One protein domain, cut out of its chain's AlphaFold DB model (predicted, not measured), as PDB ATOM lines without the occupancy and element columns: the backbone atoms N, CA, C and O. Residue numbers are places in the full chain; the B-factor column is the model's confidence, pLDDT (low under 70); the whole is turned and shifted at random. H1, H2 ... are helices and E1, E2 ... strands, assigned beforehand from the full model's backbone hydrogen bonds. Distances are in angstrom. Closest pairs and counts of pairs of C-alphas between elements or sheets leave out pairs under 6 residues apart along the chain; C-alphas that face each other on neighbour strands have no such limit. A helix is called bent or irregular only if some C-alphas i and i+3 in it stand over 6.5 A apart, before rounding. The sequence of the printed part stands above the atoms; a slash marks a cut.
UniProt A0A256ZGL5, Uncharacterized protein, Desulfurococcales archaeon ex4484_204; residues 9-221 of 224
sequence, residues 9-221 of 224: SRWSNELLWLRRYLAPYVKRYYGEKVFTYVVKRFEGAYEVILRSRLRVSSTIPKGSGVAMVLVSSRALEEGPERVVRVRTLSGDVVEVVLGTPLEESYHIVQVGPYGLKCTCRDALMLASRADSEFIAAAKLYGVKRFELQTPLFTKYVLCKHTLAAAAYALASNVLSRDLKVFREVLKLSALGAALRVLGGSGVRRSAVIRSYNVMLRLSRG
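AT A GLANCE: This is residues 9 to 221 of the 224 residues of an uncharacterized protein of Desulfurococcales archaeon ex4484_204 (UniProt A0A256ZGL5). Two long helical arms, H1a and H1b, fold back side by side and cover H6, which lies between them and one face of a four-stranded sheet; beside H6, H7 crosses H5, and H8 packs on H5. A hairpin, E3 and E4, reaches far out from this body as an arm. The 213 printed residues hold eight named helices and six strands, in the order H1 H2 E1 E2 H3 E3 E4 H4 E5 E6 H5 H6 H7 H8. The class is mixed, and the larger sheet, order E1 E2 E5 E6, is antiparallel. The whole is compact by its radius of gyration of the C-alphas, 19.6 A, yet elongated, spanning 70 by 39 by 34 A.

HOW THE PARTS SIT: H1, residues 9 to 50, was assigned as one helix by its hydrogen bonds but is bent, with C-alphas 29 and 32 9.6 A apart. Its arms H1a, residues 9 to 29, and H1b, residues 32 to 50, touch at a shallow tilt of 8 degrees, opposite ways, the closest C-alphas being those of Lys 27 and Phe 35, 5.1 A. H1a is irregular: C-alphas 21 and 24 are 6.6 A apart. H2, residues 52 to 55, only grazes the sheet of E1, residues 56 to 62, E2, 65 to 71, E5, 106 to 112, and E6, 115 to 118. Within hydrogen-bond range are N 60 and O 67 in the hairpin E1 and E2, N 68 and O 109 between E2 and E5, and N 117 and O 110 in the hairpin E5 and E6, each 2.8 A. H3, residues 73 to 78, touches H4, residues 102 to 105, at the C-alphas of Ala 75 and Ser 105, 5.0 A. The hairpin E3, residues 82 to 87, and E4, 93 to 98, has N 84 and O 96 at 2.9 A. H5, residues 121 to 140, only grazes the larger sheet. H6, residues 160 to 171, is on it at a height over the sheet of 7.9 A, over E2 and E5, and touches H1a, through residues 10 to 18 of H1a alone, at a steep tilt of 60 degrees; the closest C-alphas are those of Glu 14 and Ala 167, 4.9 A. H7, residues 180 to 198, is about perpendicular to H5, 87 degrees, and its residues 192 to 196 alone touch H5, closest at the C-alphas of Ala 130 and Gly 192, 5.2 A. H6 and H7 make two layers with the sheet E1 E2 E5 E6, that is, helices on one face of a sheet. H8, residues 205 to 219, touches residues 134 to 138 of H5 alone, closest at the C-alphas of Ala 138 and Val 208, 6.3 A. Every O i to N i+4 pair is within range in H1b, H3, H5, H6, H7 and H8, and 15 of 17 in H1a; H2 and H4 are too short for such a pair.

IN THESE COORDINATES: H1a begins at C-alpha 9, (167.866, 212.377, 135.506), and measures 30.2 A; H1b measures 26.9 A, H5 28.8 A, H7 26.6 A. H8, 21.0 A, ends at C-alpha 219, (152.482, 192.875, 110.258).

THE WHOLE: The C-alphas farthest apart are those of Gly 91 and Gly 142, 69.9 A. The printed part has no cut; the long link is H5 to H6, 19 residues. No printed residue is under 70 in pLDDT.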
ATOM      1  N   SER A   9     167.837 211.150 136.304       94.19
ATOM      2  CA  SER A   9     167.866 212.377 135.506       94.19
ATOM      3  C   SER A   9     167.974 212.053 134.019       94.19
ATOM      4  O   SER A   9     167.199 212.574 133.217       94.19
ATOM      5  N   ARG A  10     168.866 211.127 133.633       95.44
ATOM      6  CA  ARG A  10     168.969 210.665 132.236       95.44
ATOM      7  C   ARG A  10     167.665 210.024 131.763       95.44
ATOM      8  O   ARG A  10     167.192 210.341 130.676       95.44
ATOM      9  N   TRP A  11     167.058 209.173 132.586       96.31
ATOM     10  CA  TRP A  11     165.772 208.550 132.276       96.31
ATOM     11  C   TRP A  11     164.656 209.597 132.100       96.31
ATOM     12  O   TRP A  11     163.909 209.570 131.119       96.31
ATOM     13  N   SER A  12     164.584 210.577 133.000       97.31
ATOM     14  CA  SER A  12     163.603 211.667 132.942       97.31
ATOM     15  C   SER A  12     163.792 212.566 131.716       97.31
ATOM     16  O   SER A  12     162.809 212.984 131.101       97.31
ATOM     17  N   ASN A  13     165.037 212.815 131.303       97.94
ATOM     18  CA  ASN A  13     165.345 213.584 130.096       97.94
ATOM     19  C   ASN A  13     164.809 212.907 128.823       97.94
ATOM     20  O   ASN A  13     164.261 213.583 127.950       97.94
ATOM     21  N   GLU A  14     164.885 211.577 128.728       97.88
ATOM     22  CA  GLU A  14     164.280 210.838 127.611       97.88
ATOM     23  C   GLU A  14     162.750 210.885 127.635       97.88
ATOM     24  O   GLU A  14     162.111 210.989 126.585       97.88
ATOM     25  N   LEU A  15     162.139 210.867 128.823       98.31
ATOM     26  CA  LEU A  15     160.694 211.046 128.950       98.31
ATOM     27  C   LEU A  15     160.266 212.444 128.477       98.31
ATOM     28  O   LEU A  15     159.255 212.584 127.783       98.31
ATOM     29  N   LEU A  16     161.048 213.476 128.802       98.06
ATOM     30  CA  LEU A  16     160.812 214.839 128.330       98.06
ATOM     31  C   LEU A  16     160.938 214.936 126.806       98.06
ATOM     32  O   LEU A  16     160.114 215.593 126.167       98.06
ATOM     33  N   TRP A  17     161.921 214.257 126.211       97.81
ATOM     34  CA  TRP A  17     162.038 214.164 124.756       97.81
ATOM     35  C   TRP A  17     160.800 213.503 124.133       97.81
ATOM     36  O   TRP A  17     160.196 214.078 123.224       97.81
ATOM     37  N   LEU A  18     160.354 212.359 124.669       98.06
ATOM     38  CA  LEU A  18     159.128 211.688 124.218       98.06
ATOM     39  C   LEU A  18     157.916 212.622 124.304       98.06
ATOM     40  O   LEU A  18     157.126 212.687 123.361       98.06
ATOM     41  N   ARG A  19     157.785 213.390 125.393       98.19
ATOM     42  CA  ARG A  19     156.708 214.377 125.566       98.19
ATOM     43  C   ARG A  19     156.773 215.472 124.504       98.19
ATOM     44  O   ARG A  19     155.749 215.782 123.900       98.19
ATOM     45  N   ARG A  20     157.960 216.033 124.252       97.62
ATOM     46  CA  ARG A  20     158.187 217.069 123.228       97.62
ATOM     47  C   ARG A  20     157.892 216.564 121.815       97.62
ATOM     48  O   ARG A  20     157.450 217.344 120.984       97.62
ATOM     49  N   TYR A  21     158.083 215.272 121.559       96.81
ATOM     50  CA  TYR A  21     157.738 214.650 120.283       96.81
ATOM     51  C   TYR A  21     156.229 214.365 120.147       96.81
ATOM     52  O   TYR A  21     155.602 214.765 119.166       96.81
ATOM     53  N   LEU A  22     155.620 213.688 121.128       97.44
ATOM     54  CA  LEU A  22     154.232 213.217 121.040       97.44
ATOM     55  C   LEU A  22     153.187 214.297 121.313       97.44
ATOM     56  O   LEU A  22     152.153 214.315 120.649       97.44
ATOM     57  N   ALA A  23     153.400 215.169 122.297       96.69
ATOM     58  CA  ALA A  23     152.346 216.070 122.754       96.69
ATOM     59  C   ALA A  23     151.928 217.095 121.677       96.69
ATOM     60  O   ALA A  23     150.724 217.238 121.448       96.69
ATOM     61  N   PRO A  24     152.857 217.734 120.931       97.62
ATOM     62  CA  PRO A  24     152.488 218.605 119.813       97.62
ATOM     63  C   PRO A  24     151.765 217.854 118.691       97.62
ATOM     64  O   PRO A  24     150.796 218.365 118.134       97.62
ATOM     65  N   TYR A  25     152.195 216.621 118.389       97.56
ATOM     66  CA  TYR A  25     151.522 215.759 117.416       97.56
ATOM     67  C   TYR A  25     150.072 215.494 117.837       97.56
ATOM     68  O   TYR A  25     149.142 215.747 117.075       97.56
ATOM     69  N   VAL A  26     149.857 215.063 119.081       97.75
ATOM     70  CA  VAL A  26     148.517 214.777 119.602       97.75
ATOM     71  C   VAL A  26     147.630 216.018 119.567       97.75
ATOM     72  O   VAL A  26     146.511 215.944 119.062       97.75
ATOM     73  N   LYS A  27     148.132 217.167 120.034       97.75
ATOM     74  CA  LYS A  27     147.374 218.424 120.027       97.75
ATOM     75  C   LYS A  27     146.965 218.829 118.610       97.75
ATOM     76  O   LYS A  27     145.806 219.162 118.381       97.75
ATOM     77  N   ARG A  28     147.890 218.731 117.649       97.12
ATOM     78  CA  ARG A  28     147.654 219.091 116.243       97.12
ATOM     79  C   ARG A  28     146.641 218.179 115.548       97.12
ATOM     80  O   ARG A  28     145.836 218.669 114.762       97.12
ATOM     81  N   TYR A  29     146.708 216.867 115.779       96.69
ATOM     82  CA  TYR A  29     145.928 215.890 115.006       96.69
ATOM     83  C   TYR A  29     144.652 215.402 115.701       96.69
ATOM     84  O   TYR A  29     143.727 214.985 115.005       96.69
ATOM     85  N   TYR A  30     144.581 215.470 117.032       97.19
ATOM     86  CA  TYR A  30     143.469 214.927 117.826       97.19
ATOM     87  C   TYR A  30     142.860 215.930 118.823       97.19
ATOM     88  O   TYR A  30     141.860 215.618 119.469       97.19
ATOM     89  N   GLY A  31     143.416 217.139 118.935       97.19
ATOM     90  CA  GLY A  31     142.844 218.230 119.725       97.19
ATOM     91  C   GLY A  31     143.102 218.151 121.234       97.19
ATOM     92  O   GLY A  31     143.790 217.264 121.745       97.19
ATOM     93  N   GLU A  32     142.536 219.122 121.957       97.69
ATOM     94  CA  GLU A  32     142.886 219.401 123.357       97.69
ATOM     95  C   GLU A  32     142.493 218.269 124.319       97.69
ATOM     96  O   GLU A  32     143.263 217.915 125.206       97.69
ATOM     97  N   LYS A  33     141.332 217.629 124.115       97.62
ATOM     98  CA  LYS A  33     140.870 216.528 124.984       97.62
ATOM     99  C   LYS A  33     141.866 215.363 125.018       97.62
ATOM    100  O   LYS A  33     142.179 214.844 126.089       97.62
ATOM    101  N   VAL A  34     142.384 214.966 123.854       97.75
ATOM    102  CA  VAL A  34     143.368 213.877 123.751       97.75
ATOM    103  C   VAL A  34     144.731 214.340 124.255       97.75
ATOM    104  O   VAL A  34     145.410 213.581 124.942       97.75
ATOM    105  N   PHE A  35     145.115 215.590 123.985       98.19
ATOM    106  CA  PHE A  35     146.344 216.179 124.520       98.19
ATOM    107  C   PHE A  35     146.382 216.121 126.051       98.19
ATOM    108  O   PHE A  35     147.317 215.548 126.607       98.19
ATOM    109  N   THR A  36     145.340 216.605 126.731       98.06
ATOM    110  CA  THR A  36     145.239 216.571 128.199       98.06
ATOM    111  C   THR A  36     145.302 215.145 128.736       98.06
ATOM    112  O   THR A  36     145.997 214.876 129.715       98.06
ATOM    113  N   TYR A  37     144.622 214.203 128.075       96.94
ATOM    114  CA  TYR A  37     144.695 212.790 128.435       96.94
ATOM    115  C   TYR A  37     146.130 212.244 128.340       96.94
ATOM    116  O   TYR A  37     146.605 211.597 129.274       96.94
ATOM    117  N   VAL A  38     146.841 212.531 127.245       97.38
ATOM    118  CA  VAL A  38     148.224 212.078 127.027       97.38
ATOM    119  C   VAL A  38     149.191 212.728 128.018       97.38
ATOM    120  O   VAL A  38     150.048 212.033 128.559       97.38
ATOM    121  N   VAL A  39     149.041 214.022 128.319       98.06
ATOM    122  CA  VAL A  39     149.872 214.729 129.310       98.06
ATOM    123  C   VAL A  39     149.770 214.073 130.689       98.06
ATOM    124  O   VAL A  39     150.806 213.770 131.279       98.06
ATOM    125  N   LYS A  40     148.561 213.712 131.140       97.69
ATOM    126  CA  LYS A  40     148.372 212.953 132.391       97.69
ATOM    127  C   LYS A  40     149.114 211.612 132.397       97.69
ATOM    128  O   LYS A  40     149.572 211.148 133.439       97.69
ATOM    129  N   ARG A  41     149.270 210.961 131.235       97.12
ATOM    130  CA  ARG A  41     150.055 209.713 131.132       97.12
ATOM    131  C   ARG A  41     151.552 209.962 131.273       97.12
ATOM    132  O   ARG A  41     152.226 209.138 131.884       97.12
ATOM    133  N   PHE A  42     152.055 211.087 130.765       98.38
ATOM    134  CA  PHE A  42     153.442 211.509 130.981       98.38
ATOM    135  C   PHE A  42     153.723 211.852 132.446       98.38
ATOM    136  O   PHE A  42     154.769 211.464 132.955       98.38
ATOM    137  N   GLU A  43     152.794 212.509 133.140       98.00
ATOM    138  CA  GLU A  43     152.905 212.778 134.583       98.00
ATOM    139  C   GLU A  43     152.981 211.474 135.385       98.00
ATOM    140  O   GLU A  43     153.905 211.276 136.171       98.00
ATOM    141  N   GLY A  44     152.083 210.524 135.103       97.06
ATOM    142  CA  GLY A  44     152.136 209.202 135.728       97.06
ATOM    143  C   GLY A  44     153.408 208.419 135.381       97.06
ATOM    144  O   GLY A  44     153.886 207.635 136.195       97.06
ATOM    145  N   ALA A  45     153.966 208.600 134.180       97.69
ATOM    146  CA  ALA A  45     155.230 207.974 133.796       97.69
ATOM    147  C   ALA A  45     156.401 208.578 134.577       97.69
ATOM    148  O   ALA A  45     157.262 207.845 135.053       97.69
ATOM    149  N   TYR A  46     156.406 209.899 134.758       98.06
ATOM    150  CA  TYR A  46     157.407 210.594 135.557       98.06
ATOM    151  C   TYR A  46     157.381 210.138 137.022       98.06
ATOM    152  O   TYR A  46     158.429 209.842 137.587       98.06
ATOM    153  N   GLU A  47     156.194 209.953 137.606       96.00
ATOM    154  CA  GLU A  47     156.046 209.380 138.952       96.00
ATOM    155  C   GLU A  47     156.656 207.967 139.051       96.00
ATOM    156  O   GLU A  47     157.311 207.631 140.041       96.00
ATOM    157  N   VAL A  48     156.492 207.139 138.009       95.50
ATOM    158  CA  VAL A  48     157.113 205.805 137.948       95.50
ATOM    159  C   VAL A  48     158.639 205.896 137.953       95.50
ATOM    160  O   VAL A  48     159.286 205.115 138.648       95.50
ATOM    161  N   ILE A  49     159.204 206.857 137.221       95.94
ATOM    162  CA  ILE A  49     160.652 207.093 137.145       95.94
ATOM    163  C   ILE A  49     161.202 207.577 138.494       95.94
ATOM    164  O   ILE A  49     162.182 207.019 138.992       95.94
ATOM    165  N   LEU A  50     160.548 208.560 139.120       94.56
ATOM    166  CA  LEU A  50     160.955 209.094 140.424       94.56
ATOM    167  C   LEU A  50     160.944 208.020 141.515       94.56
ATOM    168  O   LEU A  50     161.868 207.933 142.320       94.56
ATOM    169  N   ARG A  51     159.922 207.159 141.517       93.19
ATOM    170  CA  ARG A  51     159.775 206.062 142.486       93.19
ATOM    171  C   ARG A  51     160.384 204.751 141.989       93.19
ATOM    172  O   ARG A  51     160.037 203.685 142.495       93.19
ATOM    173  N   SER A  52     161.286 204.799 141.011       92.00
ATOM    174  CA  SER A  52     161.815 203.606 140.340       92.00
ATOM    175  C   SER A  52     162.469 202.599 141.284       92.00
ATOM    176  O   SER A  52     162.304 201.405 141.071       92.00
ATOM    177  N   ARG A  53     163.111 203.049 142.370       89.31
ATOM    178  CA  ARG A  53     163.681 202.164 143.407       89.31
ATOM    179  C   ARG A  53     162.655 201.234 144.065       89.31
ATOM    180  O   ARG A  53     163.024 200.160 144.515       89.31
ATOM    181  N   LEU A  54     161.392 201.655 144.130       88.50
ATOM    182  CA  LEU A  54     160.286 200.876 144.697       88.50
ATOM    183  C   LEU A  54     159.449 200.207 143.605       88.50
ATOM    184  O   LEU A  54     158.896 199.132 143.799       88.50
ATOM    185  N   ARG A  55     159.316 200.869 142.449       90.31
ATOM    186  CA  ARG A  55     158.396 200.454 141.386       90.31
ATOM    187  C   ARG A  55     159.022 199.558 140.337       90.31
ATOM    188  O   ARG A  55     158.272 198.891 139.641       90.31
ATOM    189  N   VAL A  56     160.338 199.559 140.166       91.88
ATOM    190  CA  VAL A  56     161.022 198.748 139.153       91.88
ATOM    191  C   VAL A  56     161.638 197.545 139.845       91.88
ATOM    192  O   VAL A  56     162.664 197.661 140.504       91.88
ATOM    193  N   SER A  57     161.006 196.388 139.674       90.44
ATOM    194  CA  SER A  57     161.517 195.124 140.206       90.44
ATOM    195  C   SER A  57     162.674 194.599 139.352       90.44
ATOM    196  O   SER A  57     163.702 194.185 139.880       90.44
ATOM    197  N   SER A  58     162.543 194.647 138.022       90.94
ATOM    198  CA  SER A  58     163.616 194.227 137.115       90.94
ATOM    199  C   SER A  58     163.545 194.905 135.749       90.94
ATOM    200  O   SER A  58     162.481 195.331 135.289       90.94
ATOM    201  N   THR A  59     164.702 194.984 135.088       92.00
ATOM    202  CA  THR A  59     164.842 195.414 133.694       92.00
ATOM    203  C   THR A  59     165.677 194.396 132.922       92.00
ATOM    204  O   THR A  59     166.729 193.952 133.377       92.00
ATOM    205  N   ILE A  60     165.193 193.997 131.749       92.31
ATOM    206  CA  ILE A  60     165.807 192.978 130.896       92.31
ATOM    207  C   ILE A  60     165.908 193.555 129.477       92.31
ATOM    208  O   ILE A  60     164.922 193.551 128.733       92.31
ATOM    209  N   PRO A  61     167.078 194.082 129.080       88.50
ATOM    210  CA  PRO A  61     167.353 194.410 127.685       88.50
ATOM    211  C   PRO A  61     167.305 193.141 126.820       88.50
ATOM    212  O   PRO A  61     167.889 192.121 127.177       88.50
ATOM    213  N   LYS A  62     166.617 193.191 125.677       83.00
ATOM    214  CA  LYS A  62     166.510 192.085 124.717       83.00
ATOM    215  C   LYS A  62     166.564 192.626 123.289       83.00
ATOM    216  O   LYS A  62     165.582 193.179 122.792       83.00
ATOM    217  N   GLY A  63     167.703 192.440 122.619       85.06
ATOM    218  CA  GLY A  63     167.931 192.977 121.273       85.06
ATOM    219  C   GLY A  63     167.733 194.496 121.249       85.06
ATOM    220  O   GLY A  63     168.309 195.199 122.070       85.06
ATOM    221  N   SER A  64     166.873 194.990 120.355       86.25
ATOM    222  CA  SER A  64     166.521 196.418 120.248       86.25
ATOM    223  C   SER A  64     165.350 196.846 121.149       86.25
ATOM    224  O   SER A  64     164.632 197.790 120.828       86.25
ATOM    225  N   GLY A  65     165.081 196.137 122.245       91.44
ATOM    226  CA  GLY A  65     163.986 196.454 123.158       91.44
ATOM    227  C   GLY A  65     164.302 196.154 124.619       91.44
ATOM    228  O   GLY A  65     165.325 195.560 124.948       91.44
ATOM    229  N   VAL A  66     163.402 196.556 125.509       94.88
ATOM    230  CA  VAL A  66     163.481 196.297 126.946       94.88
ATOM    231  C   VAL A  66     162.191 195.652 127.435       94.88
ATOM    232  O   VAL A  66     161.091 196.066 127.061       94.88
ATOM    233  N   ALA A  67     162.327 194.647 128.292       96.19
ATOM    234  CA  ALA A  67     161.260 194.195 129.165       96.19
ATOM    235  C   ALA A  67     161.487 194.760 130.574       96.19
ATOM    236  O   ALA A  67     162.615 194.776 131.064       96.19
ATOM    237  N   MET A  68     160.434 195.237 131.228       95.38
ATOM    238  CA  MET A  68     160.482 195.730 132.603       95.38
ATOM    239  C   MET A  68     159.381 195.070 133.422       95.38
ATOM    240  O   MET A  68     158.248 194.965 132.953       95.38
ATOM    241  N   VAL A  69     159.711 194.659 134.644       94.94
ATOM    242  CA  VAL A  69     158.732 194.218 135.640       94.94
ATOM    243  C   VAL A  69     158.535 195.353 136.629       94.94
ATOM    244  O   VAL A  69     159.480 195.782 137.297       94.94
ATOM    245  N   LEU A  70     157.309 195.860 136.689       94.06
ATOM    246  CA  LEU A  70     156.928 196.964 137.555       94.06
ATOM    247  C   LEU A  70     156.004 196.487 138.667       94.06
ATOM    248  O   LEU A  70     155.075 195.732 138.405       94.06
ATOM    249  N   VAL A  71     156.219 196.981 139.879       92.75
ATOM    250  CA  VAL A  71     155.329 196.755 141.020       92.75
ATOM    251  C   VAL A  71     154.137 197.712 140.921       92.75
ATOM    252  O   VAL A  71     154.294 198.915 140.650       92.75
ATOM    253  N   SER A  72     152.928 197.180 141.091       91.06
ATOM    254  CA  SER A  72     151.695 197.963 141.062       91.06
ATOM    255  C   SER A  72     151.599 198.887 142.280       91.06
ATOM    256  O   SER A  72     152.255 198.676 143.296       91.06
ATOM    257  N   SER A  73     150.801 199.958 142.182       88.62
ATOM    258  CA  SER A  73     150.581 200.834 143.347       88.62
ATOM    259  C   SER A  73     149.933 200.070 144.505       88.62
ATOM    260  O   SER A  73     150.365 200.240 145.636       88.62
ATOM    261  N   ARG A  74     148.970 199.183 144.207       88.06
ATOM    262  CA  ARG A  74     148.283 198.355 145.210       88.06
ATOM    263  C   ARG A  74     149.254 197.470 145.979       88.06
ATOM    264  O   ARG A  74     149.272 197.524 147.199       88.06
ATOM    265  N   ALA A  75     150.150 196.772 145.282       89.31
ATOM    266  CA  ALA A  75     151.142 195.927 145.947       89.31
ATOM    267  C   ALA A  75     152.143 196.712 146.811       89.31
ATOM    268  O   ALA A  75     152.686 196.157 147.760       89.31
ATOM    269  N   LEU A  76     152.386 197.996 146.518       88.44
ATOM    270  CA  LEU A  76     153.194 198.859 147.387       88.44
ATOM    271  C   LEU A  76     152.447 199.324 148.644       88.44
ATOM    272  O   LEU A  76     153.097 199.652 149.630       88.44
ATOM    273  N   GLU A  77     151.117 199.391 148.594       88.62
ATOM    274  CA  GLU A  77     150.260 199.862 149.688       88.62
ATOM    275  C   GLU A  77     149.805 198.702 150.591       88.62
ATOM    276  O   GLU A  77     149.898 198.792 151.811       88.62
ATOM    277  N   GLU A  78     149.362 197.591 150.001       89.75
ATOM    278  CA  GLU A  78     148.764 196.439 150.693       89.75
ATOM    279  C   GLU A  78     149.769 195.287 150.922       89.75
ATOM    280  O   GLU A  78     149.538 194.369 151.725       89.75
ATOM    281  N   GLY A  79     150.911 195.341 150.232       87.31
ATOM    282  CA  GLY A  79     151.872 194.246 150.136       87.31
ATOM    283  C   GLY A  79     151.415 193.140 149.172       87.31
ATOM    284  O   GLY A  79     150.264 193.128 148.732       87.31
ATOM    285  N   PRO A  80     152.306 192.192 148.833       84.81
ATOM    286  CA  PRO A  80     151.925 191.016 148.064       84.81
ATOM    287  C   PRO A  80     150.955 190.133 148.859       84.81
ATOM    288  O   PRO A  80     150.933 190.167 150.098       84.81
ATOM    289  N   GLU A  81     150.185 189.334 148.124       90.75
ATOM    290  CA  GLU A  81     149.297 188.316 148.676       90.75
ATOM    291  C   GLU A  81     150.039 187.408 149.664       90.75
ATOM    292  O   GLU A  81     151.122 186.885 149.385       90.75
ATOM    293  N   ARG A  82     149.451 187.249 150.846       88.81
ATOM    294  CA  ARG A  82     149.962 186.408 151.924       88.81
ATOM    295  C   ARG A  82     148.806 185.816 152.716       88.81
ATOM    296  O   ARG A  82     147.803 186.484 152.965       88.81
ATOM    297  N   VAL A  83     148.984 184.580 153.160       91.12
ATOM    298  CA  VAL A  83     148.055 183.920 154.078       91.12
ATOM    299  C   VAL A  83     148.508 184.207 155.503       91.12
ATOM    300  O   VAL A  83     149.650 183.921 155.865       91.12
ATOM    301  N   VAL A  84     147.629 184.793 156.312       91.75
ATOM    302  CA  VAL A  84     147.861 185.012 157.743       91.75
ATOM    303  C   VAL A  84     146.919 184.143 158.563       91.75
ATOM    304  O   VAL A  84     145.756 183.961 158.212       91.75
ATOM    305  N   ARG A  85     147.420 183.615 159.678       92.31
ATOM    306  CA  ARG A  85     146.610 182.895 160.662       92.31
ATOM    307  C   ARG A  85     146.168 183.866 161.740       92.31
ATOM    308  O   ARG A  85     147.014 184.481 162.389       92.31
ATOM    309  N   VAL A  86     144.864 183.999 161.930       91.88
ATOM    310  CA  VAL A  86     144.274 184.868 162.953       91.88
ATOM    311  C   VAL A  86     143.429 184.038 163.905       91.88
ATOM    312  O   VAL A  86     142.769 183.085 163.495       91.88
ATOM    313  N   ARG A  87     143.470 184.389 165.190       91.88
ATOM    314  CA  ARG A  87     142.619 183.773 166.207       91.88
ATOM    315  C   ARG A  87     141.324 184.577 166.322       91.88
ATOM    316  O   ARG A  87     141.375 185.791 166.509       91.88
ATOM    317  N   THR A  88     140.184 183.916 166.176       90.19
ATOM    318  CA  THR A  88     138.856 184.520 166.308       90.19
ATOM    319  C   THR A  88     138.546 184.834 167.772       90.19
ATOM    320  O   THR A  88     139.206 184.347 168.692       90.19
ATOM    321  N   LEU A  89     137.487 185.615 168.003       89.56
ATOM    322  CA  LEU A  89     136.962 185.860 169.353       89.56
ATOM    323  C   LEU A  89     136.467 184.571 170.036       89.56
ATOM    324  O   LEU A  89     136.473 184.499 171.261       89.56
ATOM    325  N   SER A  90     136.089 183.550 169.257       90.31
ATOM    326  CA  SER A  90     135.733 182.208 169.742       90.31
ATOM    327  C   SER A  90     136.948 181.324 170.067       90.31
ATOM    328  O   SER A  90     136.776 180.230 170.590       90.31
ATOM    329  N   GLY A  91     138.175 181.790 169.801       91.44
ATOM    330  CA  GLY A  91     139.417 181.051 170.058       91.44
ATOM    331  C   GLY A  91     139.899 180.177 168.895       91.44
ATOM    332  O   GLY A  91     141.029 179.678 168.948       91.44
ATOM    333  N   ASP A  92     139.104 180.052 167.831       92.94
ATOM    334  CA  ASP A  92     139.437 179.292 166.624       92.94
ATOM    335  C   ASP A  92     140.558 179.975 165.837       92.94
ATOM    336  O   ASP A  92     140.647 181.200 165.789       92.94
ATOM    337  N   VAL A  93     141.423 179.196 165.186       91.12
ATOM    338  CA  VAL A  93     142.442 179.737 164.276       91.12
ATOM    339  C   VAL A  93     141.941 179.594 162.847       91.12
ATOM    340  O   VAL A  93     141.724 178.478 162.382       91.12
ATOM    341  N   VAL A  94     141.787 180.716 162.149       93.12
ATOM    342  CA  VAL A  94     141.370 180.758 160.741       93.12
ATOM    343  C   VAL A  94     142.461 181.366 159.867       93.12
ATOM    344  O   VAL A  94     143.241 182.214 160.308       93.12
ATOM    345  N   GLU A  95     142.524 180.919 158.617       93.00
ATOM    346  CA  GLU A  95     143.425 181.463 157.603       93.00
ATOM    347  C   GLU A  95     142.712 182.553 156.801       93.00
ATOM    348  O   GLU A  95     141.608 182.356 156.297       93.00
ATOM    349  N   VAL A  96     143.345 183.719 156.695       91.38
ATOM    350  CA  VAL A  96     142.835 184.875 155.955       91.38
ATOM    351  C   VAL A  96     143.869 185.281 154.915       91.38
ATOM    352  O   VAL A  96     145.051 185.436 155.223       91.38
ATOM    353  N   VAL A  97     143.419 185.468 153.677       90.12
ATOM    354  CA  VAL A  97     144.249 185.989 152.587       90.12
ATOM    355  C   VAL A  97     144.230 187.515 152.650       90.12
ATOM    356  O   VAL A  97     143.162 188.127 152.623       90.12
ATOM    357  N   LEU A  98     145.406 188.131 152.758       88.69
ATOM    358  CA  LEU A  98     145.590 189.582 152.774       88.69
ATOM    359  C   LEU A  98     146.575 190.011 151.685       88.69
ATOM    360  O   LEU A  98     147.479 189.258 151.329       88.69
ATOM    361  N   GLY A  99     146.471 191.264 151.246       89.50
ATOM    362  CA  GLY A  99     147.370 191.858 150.255       89.50
ATOM    363  C   GLY A  99     146.815 191.812 148.833       89.50
ATOM    364  O   GLY A  99     145.676 191.415 148.596       89.50
ATOM    365  N   THR A 100     147.635 192.246 147.881       88.00
ATOM    366  CA  THR A 100     147.276 192.297 146.462       88.00
ATOM    367  C   THR A 100     147.579 190.955 145.777       88.00
ATOM    368  O   THR A 100     148.719 190.492 145.877       88.00
ATOM    369  N   PRO A 101     146.634 190.367 145.012       87.88
ATOM    370  CA  PRO A 101     146.873 189.147 144.237       87.88
ATOM    371  C   PRO A 101     148.118 189.248 143.351       87.88
ATOM    372  O   PRO A 101     148.462 190.329 142.852       87.88
ATOM    373  N   LEU A 102     148.813 188.132 143.134       83.06
ATOM    374  CA  LEU A 102     150.068 188.092 142.369       83.06
ATOM    375  C   LEU A 102     149.908 188.654 140.946       83.06
ATOM    376  O   LEU A 102     150.772 189.395 140.466       83.06
ATOM    377  N   GLU A 103     148.773 188.379 140.305       81.44
ATOM    378  CA  GLU A 103     148.419 188.839 138.960       81.44
ATOM    379  C   GLU A 103     148.234 190.361 138.886       81.44
ATOM    380  O   GLU A 103     148.465 190.976 137.841       81.44
ATOM    381  N   GLU A 104     147.835 190.989 139.995       84.50
ATOM    382  CA  GLU A 104     147.664 192.440 140.108       84.50
ATOM    383  C   GLU A 104     148.894 193.141 140.697       84.50
ATOM    384  O   GLU A 104     149.042 194.361 140.565       84.50
ATOM    385  N   SER A 105     149.792 192.383 141.327       88.25
ATOM    386  CA  SER A 105     150.970 192.909 142.011       88.25
ATOM    387  C   SER A 105     152.054 193.381 141.053       88.25
ATOM    388  O   SER A 105     152.759 194.350 141.342       88.25
ATOM    389  N   TYR A 106     152.161 192.739 139.888       91.81
ATOM    390  CA  TYR A 106     153.212 193.023 138.920       91.81
ATOM    391  C   TYR A 106     152.656 193.348 137.536       91.81
ATOM    392  O   TYR A 106     151.645 192.824 137.071       91.81
ATOM    393  N   HIS A 107     153.347 194.237 136.838       93.81
ATOM    394  CA  HIS A 107     153.063 194.594 135.460       93.81
ATOM    395  C   HIS A 107     154.297 194.324 134.613       93.81
ATOM    396  O   HIS A 107     155.370 194.872 134.864       93.81
ATOM    397  N   ILE A 108     154.129 193.506 133.582       95.12
ATOM    398  CA  ILE A 108     155.166 193.239 132.597       95.12
ATOM    399  C   ILE A 108     154.982 194.241 131.468       95.12
ATOM    400  O   ILE A 108     153.914 194.344 130.858       95.12
ATOM    401  N   VAL A 109     156.038 194.989 131.190       96.88
ATOM    402  CA  VAL A 109     156.092 195.988 130.130       96.88
ATOM    403  C   VAL A 109     157.125 195.538 129.119       96.88
ATOM    404  O   VAL A 109     158.218 195.135 129.498       96.88
ATOM    405  N   GLN A 110     156.802 195.613 127.834       96.94
ATOM    406  CA  GLN A 110     157.746 195.336 126.757       96.94
ATOM    407  C   GLN A 110     157.723 196.498 125.776       96.94
ATOM    408  O   GLN A 110     156.669 196.844 125.241       96.94
ATOM    409  N   VAL A 111     158.883 197.094 125.533       97.31
ATOM    410  CA  VAL A 111     159.050 198.188 124.578       97.31
ATOM    411  C   VAL A 111     160.159 197.844 123.601       97.31
ATOM    412  O   VAL A 111     161.238 197.427 124.001       97.31
ATOM    413  N   GLY A 112     159.903 198.053 122.317       95.62
ATOM    414  CA  GLY A 112     160.904 197.962 121.262       95.62
ATOM    415  C   GLY A 112     160.484 198.771 120.035       95.62
ATOM    416  O   GLY A 112     159.461 199.462 120.068       95.62
ATOM    417  N   PRO A 113     161.226 198.673 118.918       94.19
ATOM    418  CA  PRO A 113     160.964 199.468 117.722       94.19
ATOM    419  C   PRO A 113     159.597 199.193 117.095       94.19
ATOM    420  O   PRO A 113     159.065 200.071 116.429       94.19
ATOM    421  N   TYR A 114     159.029 198.005 117.326       93.31
ATOM    422  CA  TYR A 114     157.781 197.543 116.709       93.31
ATOM    423  C   TYR A 114     156.570 197.563 117.649       93.31
ATOM    424  O   TYR A 114     155.478 197.175 117.236       93.31
ATOM    425  N   GLY A 115     156.721 197.983 118.909       94.50
ATOM    426  CA  GLY A 115     155.573 198.029 119.808       94.50
ATOM    427  C   GLY A 115     155.866 198.412 121.252       94.50
ATOM    428  O   GLY A 115     156.991 198.309 121.740       94.50
ATOM    429  N   LEU A 116     154.790 198.817 121.921       96.75
ATOM    430  CA  LEU A 116     154.677 199.155 123.331       96.75
ATOM    431  C   LEU A 116     153.571 198.291 123.951       96.75
ATOM    432  O   LEU A 116     152.391 198.478 123.652       96.75
ATOM    433  N   LYS A 117     153.943 197.345 124.811       96.69
ATOM    434  CA  LYS A 117     153.021 196.422 125.485       96.69
ATOM    435  C   LYS A 117     153.109 196.592 126.990       96.69
ATOM    436  O   LYS A 117     154.192 196.811 127.525       96.69
ATOM    437  N   CYS A 118     151.984 196.439 127.673       96.38
ATOM    438  CA  CYS A 118     151.925 196.424 129.128       96.38
ATOM    439  C   CYS A 118     150.765 195.541 129.587       96.38
ATOM    440  O   CYS A 118     149.694 195.588 128.985       96.38
ATOM    441  N   THR A 119     150.965 194.770 130.655       95.19
ATOM    442  CA  THR A 119     149.930 193.887 131.223       95.19
ATOM    443  C   THR A 119     149.027 194.569 132.251       95.19
ATOM    444  O   THR A 119     148.076 193.958 132.721       95.19
ATOM    445  N   CYS A 120     149.280 195.834 132.614       93.00
ATOM    446  CA  CYS A 120     148.424 196.535 133.576       93.00
ATOM    447  C   CYS A 120     146.973 196.647 133.069       93.00
ATOM    448  O   CYS A 120     146.732 196.848 131.879       93.00
ATOM    449  N   ARG A 121     145.993 196.597 133.976       90.75
ATOM    450  CA  ARG A 121     144.561 196.627 133.622       90.75
ATOM    451  C   ARG A 121     144.184 197.803 132.719       90.75
ATOM    452  O   ARG A 121     143.473 197.632 131.737       90.75
ATOM    453  N   ASP A 122     144.707 198.989 133.014       89.44
ATOM    454  CA  ASP A 122     144.503 200.179 132.183       89.44
ATOM    455  C   ASP A 122     145.004 199.982 130.739       89.44
ATOM    456  O   ASP A 122     144.307 200.350 129.801       89.44
ATOM    457  N   ALA A 123     146.150 199.322 130.535       93.38
ATOM    458  CA  ALA A 123     146.667 199.002 129.205       93.38
ATOM    459  C   ALA A 123     145.732 198.067 128.424       93.38
ATOM    460  O   ALA A 123     145.456 198.316 127.250       93.38
ATOM    461  N   LEU A 124     145.207 197.031 129.086       92.38
ATOM    462  CA  LEU A 124     144.268 196.077 128.489       92.38
ATOM    463  C   LEU A 124     142.950 196.754 128.092       92.38
ATOM    464  O   LEU A 124     142.478 196.590 126.968       92.38
ATOM    465  N   MET A 125     142.394 197.580 128.984       91.25
ATOM    466  CA  MET A 125     141.159 198.327 128.722       91.25
ATOM    467  C   MET A 125     141.339 199.366 127.611       91.25
ATOM    468  O   MET A 125     140.422 199.595 126.820       91.25
ATOM    469  N   LEU A 126     142.516 199.996 127.536       90.25
ATOM    470  CA  LEU A 126     142.856 200.922 126.460       90.25
ATOM    471  C   LEU A 126     142.908 200.223 125.110       90.25
ATOM    472  O   LEU A 126     142.267 200.686 124.170       90.25
ATOM    473  N   ALA A 127     143.643 199.116 125.034       93.94
ATOM    474  CA  ALA A 127     143.798 198.345 123.811       93.94
ATOM    475  C   ALA A 127     142.458 197.792 123.316       93.94
ATOM    476  O   ALA A 127     142.110 198.011 122.162       93.94
ATOM    477  N   SER A 128     141.682 197.154 124.198       94.44
ATOM    478  CA  SER A 128     140.384 196.561 123.852       94.44
ATOM    479  C   SER A 128     139.404 197.600 123.302       94.44
ATOM    480  O   SER A 128     138.799 197.402 122.247       94.44
ATOM    481  N   ARG A 129     139.298 198.769 123.952       94.44
ATOM    482  CA  ARG A 129     138.442 199.843 123.436       94.44
ATOM    483  C   ARG A 129     138.973 200.423 122.125       94.44
ATOM    484  O   ARG A 129     138.183 200.657 121.220       94.44
ATOM    485  N   ALA A 130     140.282 200.641 122.002       95.62
ATOM    486  CA  ALA A 130     140.866 201.146 120.762       95.62
ATOM    487  C   ALA A 130     140.664 200.177 119.583       95.62
ATOM    488  O   ALA A 130     140.337 200.636 118.494       95.62
ATOM    489  N   ASP A 131     140.792 198.864 119.801       95.44
ATOM    490  CA  ASP A 131     140.535 197.833 118.789       95.44
ATOM    491  C   ASP A 131     139.097 197.921 118.264       95.44
ATOM    492  O   ASP A 131     138.890 198.050 117.055       95.44
ATOM    493  N   SER A 132     138.110 197.926 119.164       95.25
ATOM    494  CA  SER A 132     136.690 198.010 118.803       95.25
ATOM    495  C   SER A 132     136.372 199.268 117.990       95.25
ATOM    496  O   SER A 132     135.768 199.187 116.918       95.25
ATOM    497  N   GLU A 133     136.832 200.429 118.460       97.00
ATOM    498  CA  GLU A 133     136.596 201.723 117.808       97.00
ATOM    499  C   GLU A 133     137.311 201.824 116.453       97.00
ATOM    500  O   GLU A 133     136.758 202.350 115.485       97.00
ATOM    501  N   PHE A 134     138.532 201.292 116.352       96.69
ATOM    502  CA  PHE A 134     139.303 201.301 115.112       96.69
ATOM    503  C   PHE A 134     138.686 200.406 114.046       96.69
ATOM    504  O   PHE A 134     138.580 200.822 112.895       96.69
ATOM    505  N   ILE A 135     138.271 199.190 114.411       94.88
ATOM    506  CA  ILE A 135     137.649 198.246 113.477       94.88
ATOM    507  C   ILE A 135     136.325 198.817 112.966       94.88
ATOM    508  O   ILE A 135     136.069 198.778 111.760       94.88
ATOM    509  N   ALA A 136     135.505 199.386 113.856       94.12
ATOM    510  CA  ALA A 136     134.256 200.041 113.476       94.12
ATOM    511  C   ALA A 136     134.504 201.207 112.504       94.12
ATOM    512  O   ALA A 136     133.896 201.258 111.432       94.12
ATOM    513  N   ALA A 137     135.454 202.093 112.821       95.19
ATOM    514  CA  ALA A 137     135.813 203.215 111.957       95.19
ATOM    515  C   ALA A 137     136.398 202.759 110.609       95.19
ATOM    516  O   ALA A 137     136.035 203.290 109.561       95.19
ATOM    517  N   ALA A 138     137.276 201.753 110.598       94.12
ATOM    518  CA  ALA A 138     137.883 201.233 109.375       94.12
ATOM    519  C   ALA A 138     136.826 200.660 108.418       94.12
ATOM    520  O   ALA A 138     136.853 200.967 107.222       94.12
ATOM    521  N   LYS A 139     135.861 199.893 108.944       92.62
ATOM    522  CA  LYS A 139     134.727 199.374 108.166       92.62
ATOM    523  C   LYS A 139     133.875 200.506 107.598       92.62
ATOM    524  O   LYS A 139     133.614 200.514 106.396       92.62
ATOM    525  N   LEU A 140     133.526 201.494 108.428       92.19
ATOM    526  CA  LEU A 140     132.775 202.681 108.003       92.19
ATOM    527  C   LEU A 140     133.482 203.430 106.861       92.19
ATOM    528  O   LEU A 140     132.838 203.961 105.962       92.19
ATOM    529  N   TYR A 141     134.814 203.451 106.868       91.62
ATOM    530  CA  TYR A 141     135.622 204.171 105.884       91.62
ATOM    531  C   TYR A 141     136.024 203.363 104.644       91.62
ATOM    532  O   TYR A 141     136.781 203.881 103.809       91.62
ATOM    533  N   GLY A 142     135.478 202.154 104.481       86.88
ATOM    534  CA  GLY A 142     135.573 201.362 103.253       86.88
ATOM    535  C   GLY A 142     136.512 200.155 103.316       86.88
ATOM    536  O   GLY A 142     136.725 199.514 102.288       86.88
ATOM    537  N   VAL A 143     137.056 199.801 104.485       89.19
ATOM    538  CA  VAL A 143     137.823 198.556 104.657       89.19
ATOM    539  C   VAL A 143     136.846 197.378 104.740       89.19
ATOM    540  O   VAL A 143     136.345 197.044 105.812       89.19
ATOM    541  N   LYS A 144     136.543 196.764 103.588       79.00
ATOM    542  CA  LYS A 144     135.563 195.663 103.478       79.00
ATOM    543  C   LYS A 144     136.061 194.347 104.082       79.00
ATOM    544  O   LYS A 144     135.300 193.652 104.747       79.00
ATOM    545  N   ARG A 145     137.333 194.003 103.855       84.06
ATOM    546  CA  ARG A 145     138.004 192.837 104.449       84.06
ATOM    547  C   ARG A 145     139.097 193.331 105.381       84.06
ATOM    548  O   ARG A 145     140.036 193.987 104.943       84.06
ATOM    549  N   PHE A 146     138.930 193.059 106.668       84.75
ATOM    550  CA  PHE A 146     139.894 193.452 107.682       84.75
ATOM    551  C   PHE A 146     140.981 192.376 107.772       84.75
ATOM    552  O   PHE A 146     140.724 191.283 108.261       84.75
ATOM    553  N   GLU A 147     142.173 192.668 107.250       87.31
ATOM    554  CA  GLU A 147     143.257 191.680 107.095       87.31
ATOM    555  C   GLU A 147     144.199 191.598 108.306       87.31
ATOM    556  O   GLU A 147     145.079 190.740 108.362       87.31
ATOM    557  N   LEU A 148     144.058 192.500 109.279       88.00
ATOM    558  CA  LEU A 148     144.913 192.515 110.462       88.00
ATOM    559  C   LEU A 148     144.403 191.540 111.525       88.00
ATOM    560  O   LEU A 148     143.236 191.586 111.912       88.00
ATOM    561  N   GLN A 149     145.306 190.717 112.057       86.25
ATOM    562  CA  GLN A 149     145.006 189.817 113.167       86.25
ATOM    563  C   GLN A 149     144.836 190.601 114.475       86.25
ATOM    564  O   GLN A 149     145.749 191.307 114.909       86.25
ATOM    565  N   THR A 150     143.674 190.457 115.112       85.56
ATOM    566  CA  THR A 150     143.380 191.031 116.429       85.56
ATOM    567  C   THR A 150     143.993 190.185 117.556       85.56
ATOM    568  O   THR A 150     144.194 188.980 117.380       85.56
ATOM    569  N   PRO A 151     144.295 190.782 118.727       88.69
ATOM    570  CA  PRO A 151     144.144 192.201 119.080       88.69
ATOM    571  C   PRO A 151     145.267 193.097 118.515       88.69
ATOM    572  O   PRO A 151     146.428 192.687 118.464       88.69
ATOM    573  N   LEU A 152     144.943 194.337 118.115       92.31
ATOM    574  CA  LEU A 152     145.859 195.231 117.380       92.31
ATOM    575  C   LEU A 152     146.608 196.165 118.330       92.31
ATOM    576  O   LEU A 152     147.840 196.173 118.388       92.31
ATOM    577  N   PHE A 153     145.858 196.954 119.098       94.62
ATOM    578  CA  PHE A 153     146.385 198.028 119.938       94.62
ATOM    579  C   PHE A 153     147.045 197.524 121.218       94.62
ATOM    580  O   PHE A 153     147.733 198.299 121.879       94.62
ATOM    581  N   THR A 154     146.963 196.226 121.522       93.75
ATOM    582  CA  THR A 154     147.778 195.599 122.580       93.75
ATOM    583  C   THR A 154     149.278 195.763 122.330       93.75
ATOM    584  O   THR A 154     150.062 195.728 123.276       93.75
ATOM    585  N   LYS A 155     149.682 195.980 121.068       93.94
ATOM    586  CA  LYS A 155     151.063 196.269 120.654       93.94
ATOM    587  C   LYS A 155     151.417 197.759 120.652       93.94
ATOM    588  O   LYS A 155     152.585 198.076 120.461       93.94
ATOM    589  N   TYR A 156     150.459 198.664 120.837       96.38
ATOM    590  CA  TYR A 156     150.644 200.113 120.686       96.38
ATOM    591  C   TYR A 156     150.035 200.868 121.875       96.38
ATOM    592  O   TYR A 156     149.325 201.858 121.715       96.38
ATOM    593  N   VAL A 157     150.247 200.369 123.091       96.00
ATOM    594  CA  VAL A 157     149.609 200.940 124.277       96.00
ATOM    595  C   VAL A 157     150.371 202.162 124.782       96.00
ATOM    596  O   VAL A 157     151.567 202.092 125.075       96.00
ATOM    597  N   LEU A 158     149.644 203.259 125.001       95.94
ATOM    598  CA  LEU A 158     150.149 204.483 125.624       95.94
ATOM    599  C   LEU A 158     149.677 204.609 127.086       95.94
ATOM    600  O   LEU A 158     148.767 205.374 127.410       95.94
ATOM    601  N   CYS A 159     150.290 203.847 127.991       96.69
ATOM    602  CA  CYS A 159     150.074 203.982 129.431       96.69
ATOM    603  C   CYS A 159     151.319 204.561 130.113       96.69
ATOM    604  O   CYS A 159     152.384 204.692 129.506       96.69
ATOM    605  N   LYS A 160     151.204 204.904 131.400       97.00
ATOM    606  CA  LYS A 160     152.341 205.444 132.163       97.00
ATOM    607  C   LYS A 160     153.548 204.498 132.177       97.00
ATOM    608  O   LYS A 160     154.687 204.939 132.080       97.00
ATOM    609  N   HIS A 161     153.291 203.192 132.235       97.56
ATOM    610  CA  HIS A 161     154.326 202.166 132.285       97.56
ATOM    611  C   HIS A 161     155.068 202.017 130.952       97.56
ATOM    612  O   HIS A 161     156.293 201.945 130.951       97.56
ATOM    613  N   THR A 162     154.357 202.017 129.816       97.88
ATOM    614  CA  THR A 162     155.003 201.940 128.495       97.88
ATOM    615  C   THR A 162     155.801 203.198 128.177       97.88
ATOM    616  O   THR A 162     156.875 203.088 127.600       97.88
ATOM    617  N   LEU A 163     155.334 204.376 128.601       98.25
ATOM    618  CA  LEU A 163     156.089 205.627 128.487       98.25
ATOM    619  C   LEU A 163     157.366 205.611 129.334       98.25
ATOM    620  O   LEU A 163     158.433 205.959 128.830       98.25
ATOM    621  N   ALA A 164     157.279 205.163 130.592       97.56
ATOM    622  CA  ALA A 164     158.450 205.005 131.450       97.56
ATOM    623  C   ALA A 164     159.445 204.002 130.840       97.56
ATOM    624  O   ALA A 164     160.625 204.314 130.702       97.56
ATOM    625  N   ALA A 165     158.979 202.839 130.382       97.19
ATOM    626  CA  ALA A 165     159.841 201.838 129.759       97.19
ATOM    627  C   ALA A 165     160.448 202.304 128.426       97.19
ATOM    628  O   ALA A 165     161.617 202.033 128.163       97.19
ATOM    629  N   ALA A 166     159.708 203.052 127.605       97.69
ATOM    630  CA  ALA A 166     160.240 203.650 126.381       97.69
ATOM    631  C   ALA A 166     161.345 204.662 126.684       97.69
ATOM    632  O   ALA A 166     162.402 204.615 126.060       97.69
ATOM    633  N   ALA A 167     161.143 205.525 127.682       97.56
ATOM    634  CA  ALA A 167     162.176 206.447 128.135       97.56
ATOM    635  C   ALA A 167     163.418 205.696 128.652       97.56
ATOM    636  O   ALA A 167     164.539 206.099 128.360       97.56
ATOM    637  N   TYR A 168     163.239 204.564 129.345       96.50
ATOM    638  CA  TYR A 168     164.354 203.728 129.805       96.50
ATOM    639  C   TYR A 168     165.101 203.084 128.629       96.50
ATOM    640  O   TYR A 168     166.332 203.064 128.607       96.50
ATOM    641  N   ALA A 169     164.379 202.577 127.625       95.88
ATOM    642  CA  ALA A 169     164.959 201.975 126.423       95.88
ATOM    643  C   ALA A 169     165.809 202.978 125.624       95.88
ATOM    644  O   ALA A 169     166.886 202.637 125.139       95.88
ATOM    645  N   LEU A 170     165.343 204.227 125.528       96.06
ATOM    646  CA  LEU A 170     166.109 205.321 124.931       96.06
ATOM    647  C   LEU A 170     167.329 205.674 125.793       96.06
ATOM    648  O   LEU A 170     168.439 205.783 125.283       96.06
ATOM    649  N   ALA A 171     167.155 205.771 127.114       95.31
ATOM    650  CA  ALA A 171     168.227 206.162 128.027       95.31
ATOM    651  C   ALA A 171     169.335 205.101 128.109       95.31
ATOM    652  O   ALA A 171     170.500 205.436 128.306       95.31
ATOM    653  N   SER A 172     168.982 203.825 127.938       92.81
ATOM    654  CA  SER A 172     169.919 202.693 127.868       92.81
ATOM    655  C   SER A 172     170.626 202.583 126.518       92.81
ATOM    656  O   SER A 172     171.489 201.720 126.377       92.81
ATOM    657  N   ASN A 173     170.275 203.416 125.530       92.25
ATOM    658  CA  ASN A 173     170.698 203.293 124.132       92.25
ATOM    659  C   ASN A 173     170.321 201.942 123.482       92.25
ATOM    660  O   ASN A 173     170.884 201.570 122.456       92.25
ATOM    661  N   VAL A 174     169.364 201.203 124.057       93.56
ATOM    662  CA  VAL A 174     168.830 199.953 123.486       93.56
ATOM    663  C   VAL A 174     167.876 200.251 122.326       93.56
ATOM    664  O   VAL A 174     167.747 199.470 121.383       93.56
ATOM    665  N   LEU A 175     167.220 201.410 122.388       94.06
ATOM    666  CA  LEU A 175     166.345 201.937 121.356       94.06
ATOM    667  C   LEU A 175     166.858 203.308 120.907       94.06
ATOM    668  O   LEU A 175     167.225 204.136 121.736       94.06
ATOM    669  N   SER A 176     166.856 203.567 119.598       93.50
ATOM    670  CA  SER A 176     167.243 204.870 119.047       93.50
ATOM    671  C   SER A 176     166.027 205.741 118.731       93.50
ATOM    672  O   SER A 176     165.025 205.282 118.173       93.50
ATOM    673  N   ARG A 177     166.153 207.039 119.036       93.50
ATOM    674  CA  ARG A 177     165.178 208.095 118.717       93.50
ATOM    675  C   ARG A 177     164.961 208.274 117.210       93.50
ATOM    676  O   ARG A 177     163.918 208.789 116.795       93.50
ATOM    677  N   ASP A 178     165.936 207.882 116.393       93.12
ATOM    678  CA  ASP A 178     165.941 208.092 114.939       93.12
ATOM    679  C   ASP A 178     165.321 206.937 114.154       93.12
ATOM    680  O   ASP A 178     165.092 207.045 112.948       93.12
ATOM    681  N   LEU A 179     164.951 205.855 114.843       93.88
ATOM    682  CA  LEU A 179     164.254 204.735 114.230       93.88
ATOM    683  C   LEU A 179     162.868 205.174 113.741       93.88
ATOM    684  O   LEU A 179     161.938 205.386 114.523       93.88
ATOM    685  N   LYS A 180     162.716 205.257 112.412       94.12
ATOM    686  CA  LYS A 180     161.452 205.614 111.743       94.12
ATOM    687  C   LYS A 180     160.293 204.721 112.192       94.12
ATOM    688  O   LYS A 180     159.207 205.223 112.464       94.12
ATOM    689  N   VAL A 181     160.550 203.420 112.339       95.00
ATOM    690  CA  VAL A 181     159.566 202.435 112.816       95.00
ATOM    691  C   VAL A 181     159.055 202.792 114.209       95.00
ATOM    692  O   VAL A 181     157.848 202.873 114.417       95.00
ATOM    693  N   PHE A 182     159.961 203.109 115.137       95.69
ATOM    694  CA  PHE A 182     159.584 203.493 116.494       95.69
ATOM    695  C   PHE A 182     158.737 204.773 116.506       95.69
ATOM    696  O   PHE A 182     157.713 204.846 117.179       95.69
ATOM    697  N   ARG A 183     159.101 205.767 115.689       96.00
ATOM    698  CA  ARG A 183     158.320 207.005 115.531       96.00
ATOM    699  C   ARG A 183     156.901 206.755 115.023       96.00
ATOM    700  O   ARG A 183     155.989 207.462 115.453       96.00
ATOM    701  N   GLU A 184     156.697 205.780 114.138       96.31
ATOM    702  CA  GLU A 184     155.359 205.369 113.696       96.31
ATOM    703  C   GLU A 184     154.610 204.592 114.781       96.31
ATOM    704  O   GLU A 184     153.438 204.874 115.013       96.31
ATOM    705  N   VAL A 185     155.280 203.719 115.538       96.62
ATOM    706  CA  VAL A 185     154.702 203.056 116.722       96.62
ATOM    707  C   VAL A 185     154.187 204.073 117.744       96.62
ATOM    708  O   VAL A 185     153.088 203.905 118.278       96.62
ATOM    709  N   LEU A 186     154.916 205.168 117.981       97.69
ATOM    710  CA  LEU A 186     154.454 206.257 118.848       97.69
ATOM    711  C   LEU A 186     153.185 206.931 118.298       97.69
ATOM    712  O   LEU A 186     152.265 207.215 119.064       97.69
ATOM    713  N   LYS A 187     153.092 207.145 116.979       97.56
ATOM    714  CA  LYS A 187     151.890 207.710 116.335       97.56
ATOM    715  C   LYS A 187     150.700 206.750 116.394       97.56
ATOM    716  O   LYS A 187     149.592 207.192 116.681       97.56
ATOM    717  N   LEU A 188     150.915 205.449 116.192       97.50
ATOM    718  CA  LEU A 188     149.880 204.427 116.386       97.50
ATOM    719  C   LEU A 188     149.409 204.399 117.845       97.50
ATOM    720  O   LEU A 188     148.213 204.325 118.105       97.50
ATOM    721  N   SER A 189     150.328 204.553 118.798       97.56
ATOM    722  CA  SER A 189     149.979 204.616 120.221       97.56
ATOM    723  C   SER A 189     149.172 205.875 120.565       97.56
ATOM    724  O   SER A 189     148.217 205.817 121.340       97.56
ATOM    725  N   ALA A 190     149.492 207.009 119.932       97.62
ATOM    726  CA  ALA A 190     148.697 208.233 120.014       97.62
ATOM    727  C   ALA A 190     147.293 208.062 119.412       97.62
ATOM    728  O   ALA A 190     146.320 208.525 120.006       97.62
ATOM    729  N   LEU A 191     147.170 207.362 118.279       97.88
ATOM    730  CA  LEU A 191     145.873 207.008 117.705       97.88
ATOM    731  C   LEU A 191     145.061 206.127 118.664       97.88
ATOM    732  O   LEU A 191     143.882 206.397 118.864       97.88
ATOM    733  N   GLY A 192     145.675 205.121 119.291       96.94
ATOM    734  CA  GLY A 192     145.003 204.272 120.281       96.94
ATOM    735  C   GLY A 192     144.423 205.085 121.443       96.94
ATOM    736  O   GLY A 192     143.265 204.905 121.824       96.94
ATOM    737  N   ALA A 193     145.187 206.059 121.947       96.31
ATOM    738  CA  ALA A 193     144.700 207.010 122.945       96.31
ATOM    739  C   ALA A 193     143.555 207.893 122.410       96.31
ATOM    740  O   ALA A 193     142.563 208.103 123.109       96.31
ATOM    741  N   ALA A 194     143.652 208.381 121.171       97.50
ATOM    742  CA  ALA A 194     142.605 209.191 120.553       97.50
ATOM    743  C   ALA A 194     141.291 208.413 120.391       97.50
ATOM    744  O   ALA A 194     140.241 208.915 120.781       97.50
ATOM    745  N   LEU A 195     141.350 207.169 119.912       97.06
ATOM    746  CA  LEU A 195     140.191 206.281 119.777       97.06
ATOM    747  C   LEU A 195     139.517 206.018 121.127       97.06
ATOM    748  O   LEU A 195     138.295 206.033 121.228       97.06
ATOM    749  N   ARG A 196     140.299 205.854 122.200       94.06
ATOM    750  CA  ARG A 196     139.751 205.702 123.554       94.06
ATOM    751  C   ARG A 196     138.953 206.922 124.016       94.06
ATOM    752  O   ARG A 196     137.962 206.752 124.733       94.06
ATOM    753  N   VAL A 197     139.460 208.118 123.720       95.56
ATOM    754  CA  VAL A 197     138.947 209.393 124.243       95.56
ATOM    755  C   VAL A 197     137.800 209.926 123.390       95.56
ATOM    756  O   VAL A 197     136.821 210.422 123.938       95.56
ATOM    757  N   LEU A 198     137.920 209.830 122.067       96.06
ATOM    758  CA  LEU A 198     136.991 210.421 121.104       96.06
ATOM    759  C   LEU A 198     136.025 209.400 120.485       96.06
ATOM    760  O   LEU A 198     135.012 209.807 119.927       96.06
ATOM    761  N   GLY A 199     136.331 208.101 120.563       94.19
ATOM    762  CA  GLY A 199     135.663 207.067 119.767       94.19
ATOM    763  C   GLY A 199     136.140 207.051 118.311       94.19
ATOM    764  O   GLY A 199     136.913 207.909 117.876       94.19
ATOM    765  N   GLY A 200     135.680 206.065 117.542       90.25
ATOM    766  CA  GLY A 200     136.057 205.875 116.141       90.25
ATOM    767  C   GLY A 200     135.613 207.028 115.236       90.25
ATOM    768  O   GLY A 200     136.386 207.479 114.393       90.25
ATOM    769  N   SER A 201     134.403 207.557 115.450       88.75
ATOM    770  CA  SER A 201     133.838 208.677 114.680       88.75
ATOM    771  C   SER A 201     134.518 210.020 114.960       88.75
ATOM    772  O   SER A 201     134.505 210.907 114.108       88.75
ATOM    773  N   GLY A 202     135.142 210.168 116.131       91.12
ATOM    774  CA  GLY A 202     135.886 211.367 116.509       91.12
ATOM    775  C   GLY A 202     137.292 211.451 115.903       91.12
ATOM    776  O   GLY A 202     137.979 212.456 116.085       91.12
ATOM    777  N   VAL A 203     137.738 210.420 115.174       95.31
ATOM    778  CA  VAL A 203     139.042 210.388 114.502       95.31
ATOM    779  C   VAL A 203     138.872 210.560 112.991       95.31
ATOM    780  O   VAL A 203     138.018 209.950 112.359       95.31
ATOM    781  N   ARG A 204     139.739 211.370 112.373       94.81
ATOM    782  CA  ARG A 204     139.712 211.614 110.921       94.81
ATOM    783  C   ARG A 204     139.896 210.319 110.122       94.81
ATOM    784  O   ARG A 204     140.841 209.565 110.366       94.81
ATOM    785  N   ARG A 205     139.107 210.159 109.053       95.12
ATOM    786  CA  ARG A 205     139.224 209.061 108.074       95.12
ATOM    787  C   ARG A 205     140.656 208.824 107.596       95.12
ATOM    788  O   ARG A 205     141.127 207.691 107.600       95.12
ATOM    789  N   SER A 206     141.370 209.887 107.223       94.94
ATOM    790  CA  SER A 206     142.752 209.784 106.735       94.94
ATOM    791  C   SER A 206     143.710 209.195 107.775       94.94
ATOM    792  O   SER A 206     144.602 208.432 107.414       94.94
ATOM    793  N   ALA A 207     143.508 209.488 109.064       95.44
ATOM    794  CA  ALA A 207     144.321 208.932 110.141       95.44
ATOM    795  C   ALA A 207     144.058 207.431 110.336       95.44
ATOM    796  O   ALA A 207     145.013 206.670 110.498       95.44
ATOM    797  N   VAL A 208     142.793 206.999 110.265       95.81
ATOM    798  CA  VAL A 208     142.406 205.580 110.357       95.81
ATOM    799  C   VAL A 208     142.981 204.786 109.184       95.81
ATOM    800  O   VAL A 208     143.693 203.811 109.407       95.81
ATOM    801  N   ILE A 209     142.760 205.238 107.945       95.31
ATOM    802  CA  ILE A 209     143.228 204.534 106.740       95.31
ATOM    803  C   ILE A 209     144.759 204.488 106.668       95.31
ATOM    804  O   ILE A 209     145.329 203.426 106.420       95.31
ATOM    805  N   ARG A 210     145.449 205.605 106.952       95.25
ATOM    806  CA  ARG A 210     146.921 205.622 107.033       95.25
ATOM    807  C   ARG A 210     147.414 204.594 108.045       95.25
ATOM    808  O   ARG A 210     148.327 203.834 107.745       95.25
ATOM    809  N   SER A 211     146.817 204.573 109.232       95.50
ATOM    810  CA  SER A 211     147.256 203.690 110.315       95.50
ATOM    811  C   SER A 211     146.969 202.224 110.013       95.50
ATOM    812  O   SER A 211     147.811 201.387 110.312       95.50
ATOM    813  N   TYR A 212     145.853 201.917 109.348       95.44
ATOM    814  CA  TYR A 212     145.559 200.575 108.841       95.44
ATOM    815  C   TYR A 212     146.658 200.086 107.891       95.44
ATOM    816  O   TYR A 212     147.232 199.019 108.105       95.44
ATOM    817  N   ASN A 213     147.033 200.905 106.904       93.56
ATOM    818  CA  ASN A 213     148.093 200.567 105.952       93.56
ATOM    819  C   ASN A 213     149.460 200.410 106.631       93.56
ATOM    820  O   ASN A 213     150.196 199.476 106.320       93.56
ATOM    821  N   VAL A 214     149.793 201.285 107.586       94.81
ATOM    822  CA  VAL A 214     151.030 201.161 108.374       94.81
ATOM    823  C   VAL A 214     151.024 199.855 109.171       94.81
ATOM    824  O   VAL A 214     151.996 199.107 109.114       94.81
ATOM    825  N   MET A 215     149.931 199.530 109.866       94.62
ATOM    826  CA  MET A 215     149.816 198.280 110.619       94.62
ATOM    827  C   MET A 215     149.928 197.044 109.716       94.62
ATOM    828  O   MET A 215     150.552 196.069 110.127       94.62
ATOM    829  N   LEU A 216     149.387 197.088 108.492       92.81
ATOM    830  CA  LEU A 216     149.511 196.000 107.512       92.81
ATOM    831  C   LEU A 216     150.948 195.807 107.037       92.81
ATOM    832  O   LEU A 216     151.413 194.680 106.889       92.81
ATOM    833  N   ARG A 217     151.670 196.902 106.792       92.69
ATOM    834  CA  ARG A 217     153.085 196.829 106.413       92.69
ATOM    835  C   ARG A 217     153.907 196.244 107.556       92.69
ATOM    836  O   ARG A 217     154.647 195.289 107.344       92.69
ATOM    837  N   LEU A 218     153.689 196.735 108.777       90.88
ATOM    838  CA  LEU A 218     154.374 196.240 109.970       90.88
ATOM    839  C   LEU A 218     154.065 194.763 110.263       90.88
ATOM    840  O   LEU A 218     154.974 194.034 110.649       90.88
ATOM    841  N   SER A 219     152.828 194.293 110.056       87.06
ATOM    842  CA  SER A 219     152.482 192.875 110.258       87.06
ATOM    843  C   SER A 219     153.163 191.943 109.253       87.06
ATOM    844  O   SER A 219     153.382 190.776 109.566       87.06
ATOM    845  N   ARG A 220     153.546 192.466 108.083       87.44
ATOM    846  CA  ARG A 220     154.283 191.757 107.026       87.44
ATOM    847  C   ARG A 220     155.802 191.953 107.102       87.44
ATOM    848  O   ARG A 220     156.510 191.530 106.196       87.44
ATOM    849  N   GLY A 221     156.312 192.623 108.140       82.69
ATOM    850  CA  GLY A 221     157.741 192.930 108.273       82.69
ATOM    851  C   GLY A 221     158.260 193.971 107.274       82.69
ATOM    852  O   GLY A 221     159.469 194.116 107.109       82.69
TER     853      GLY A 221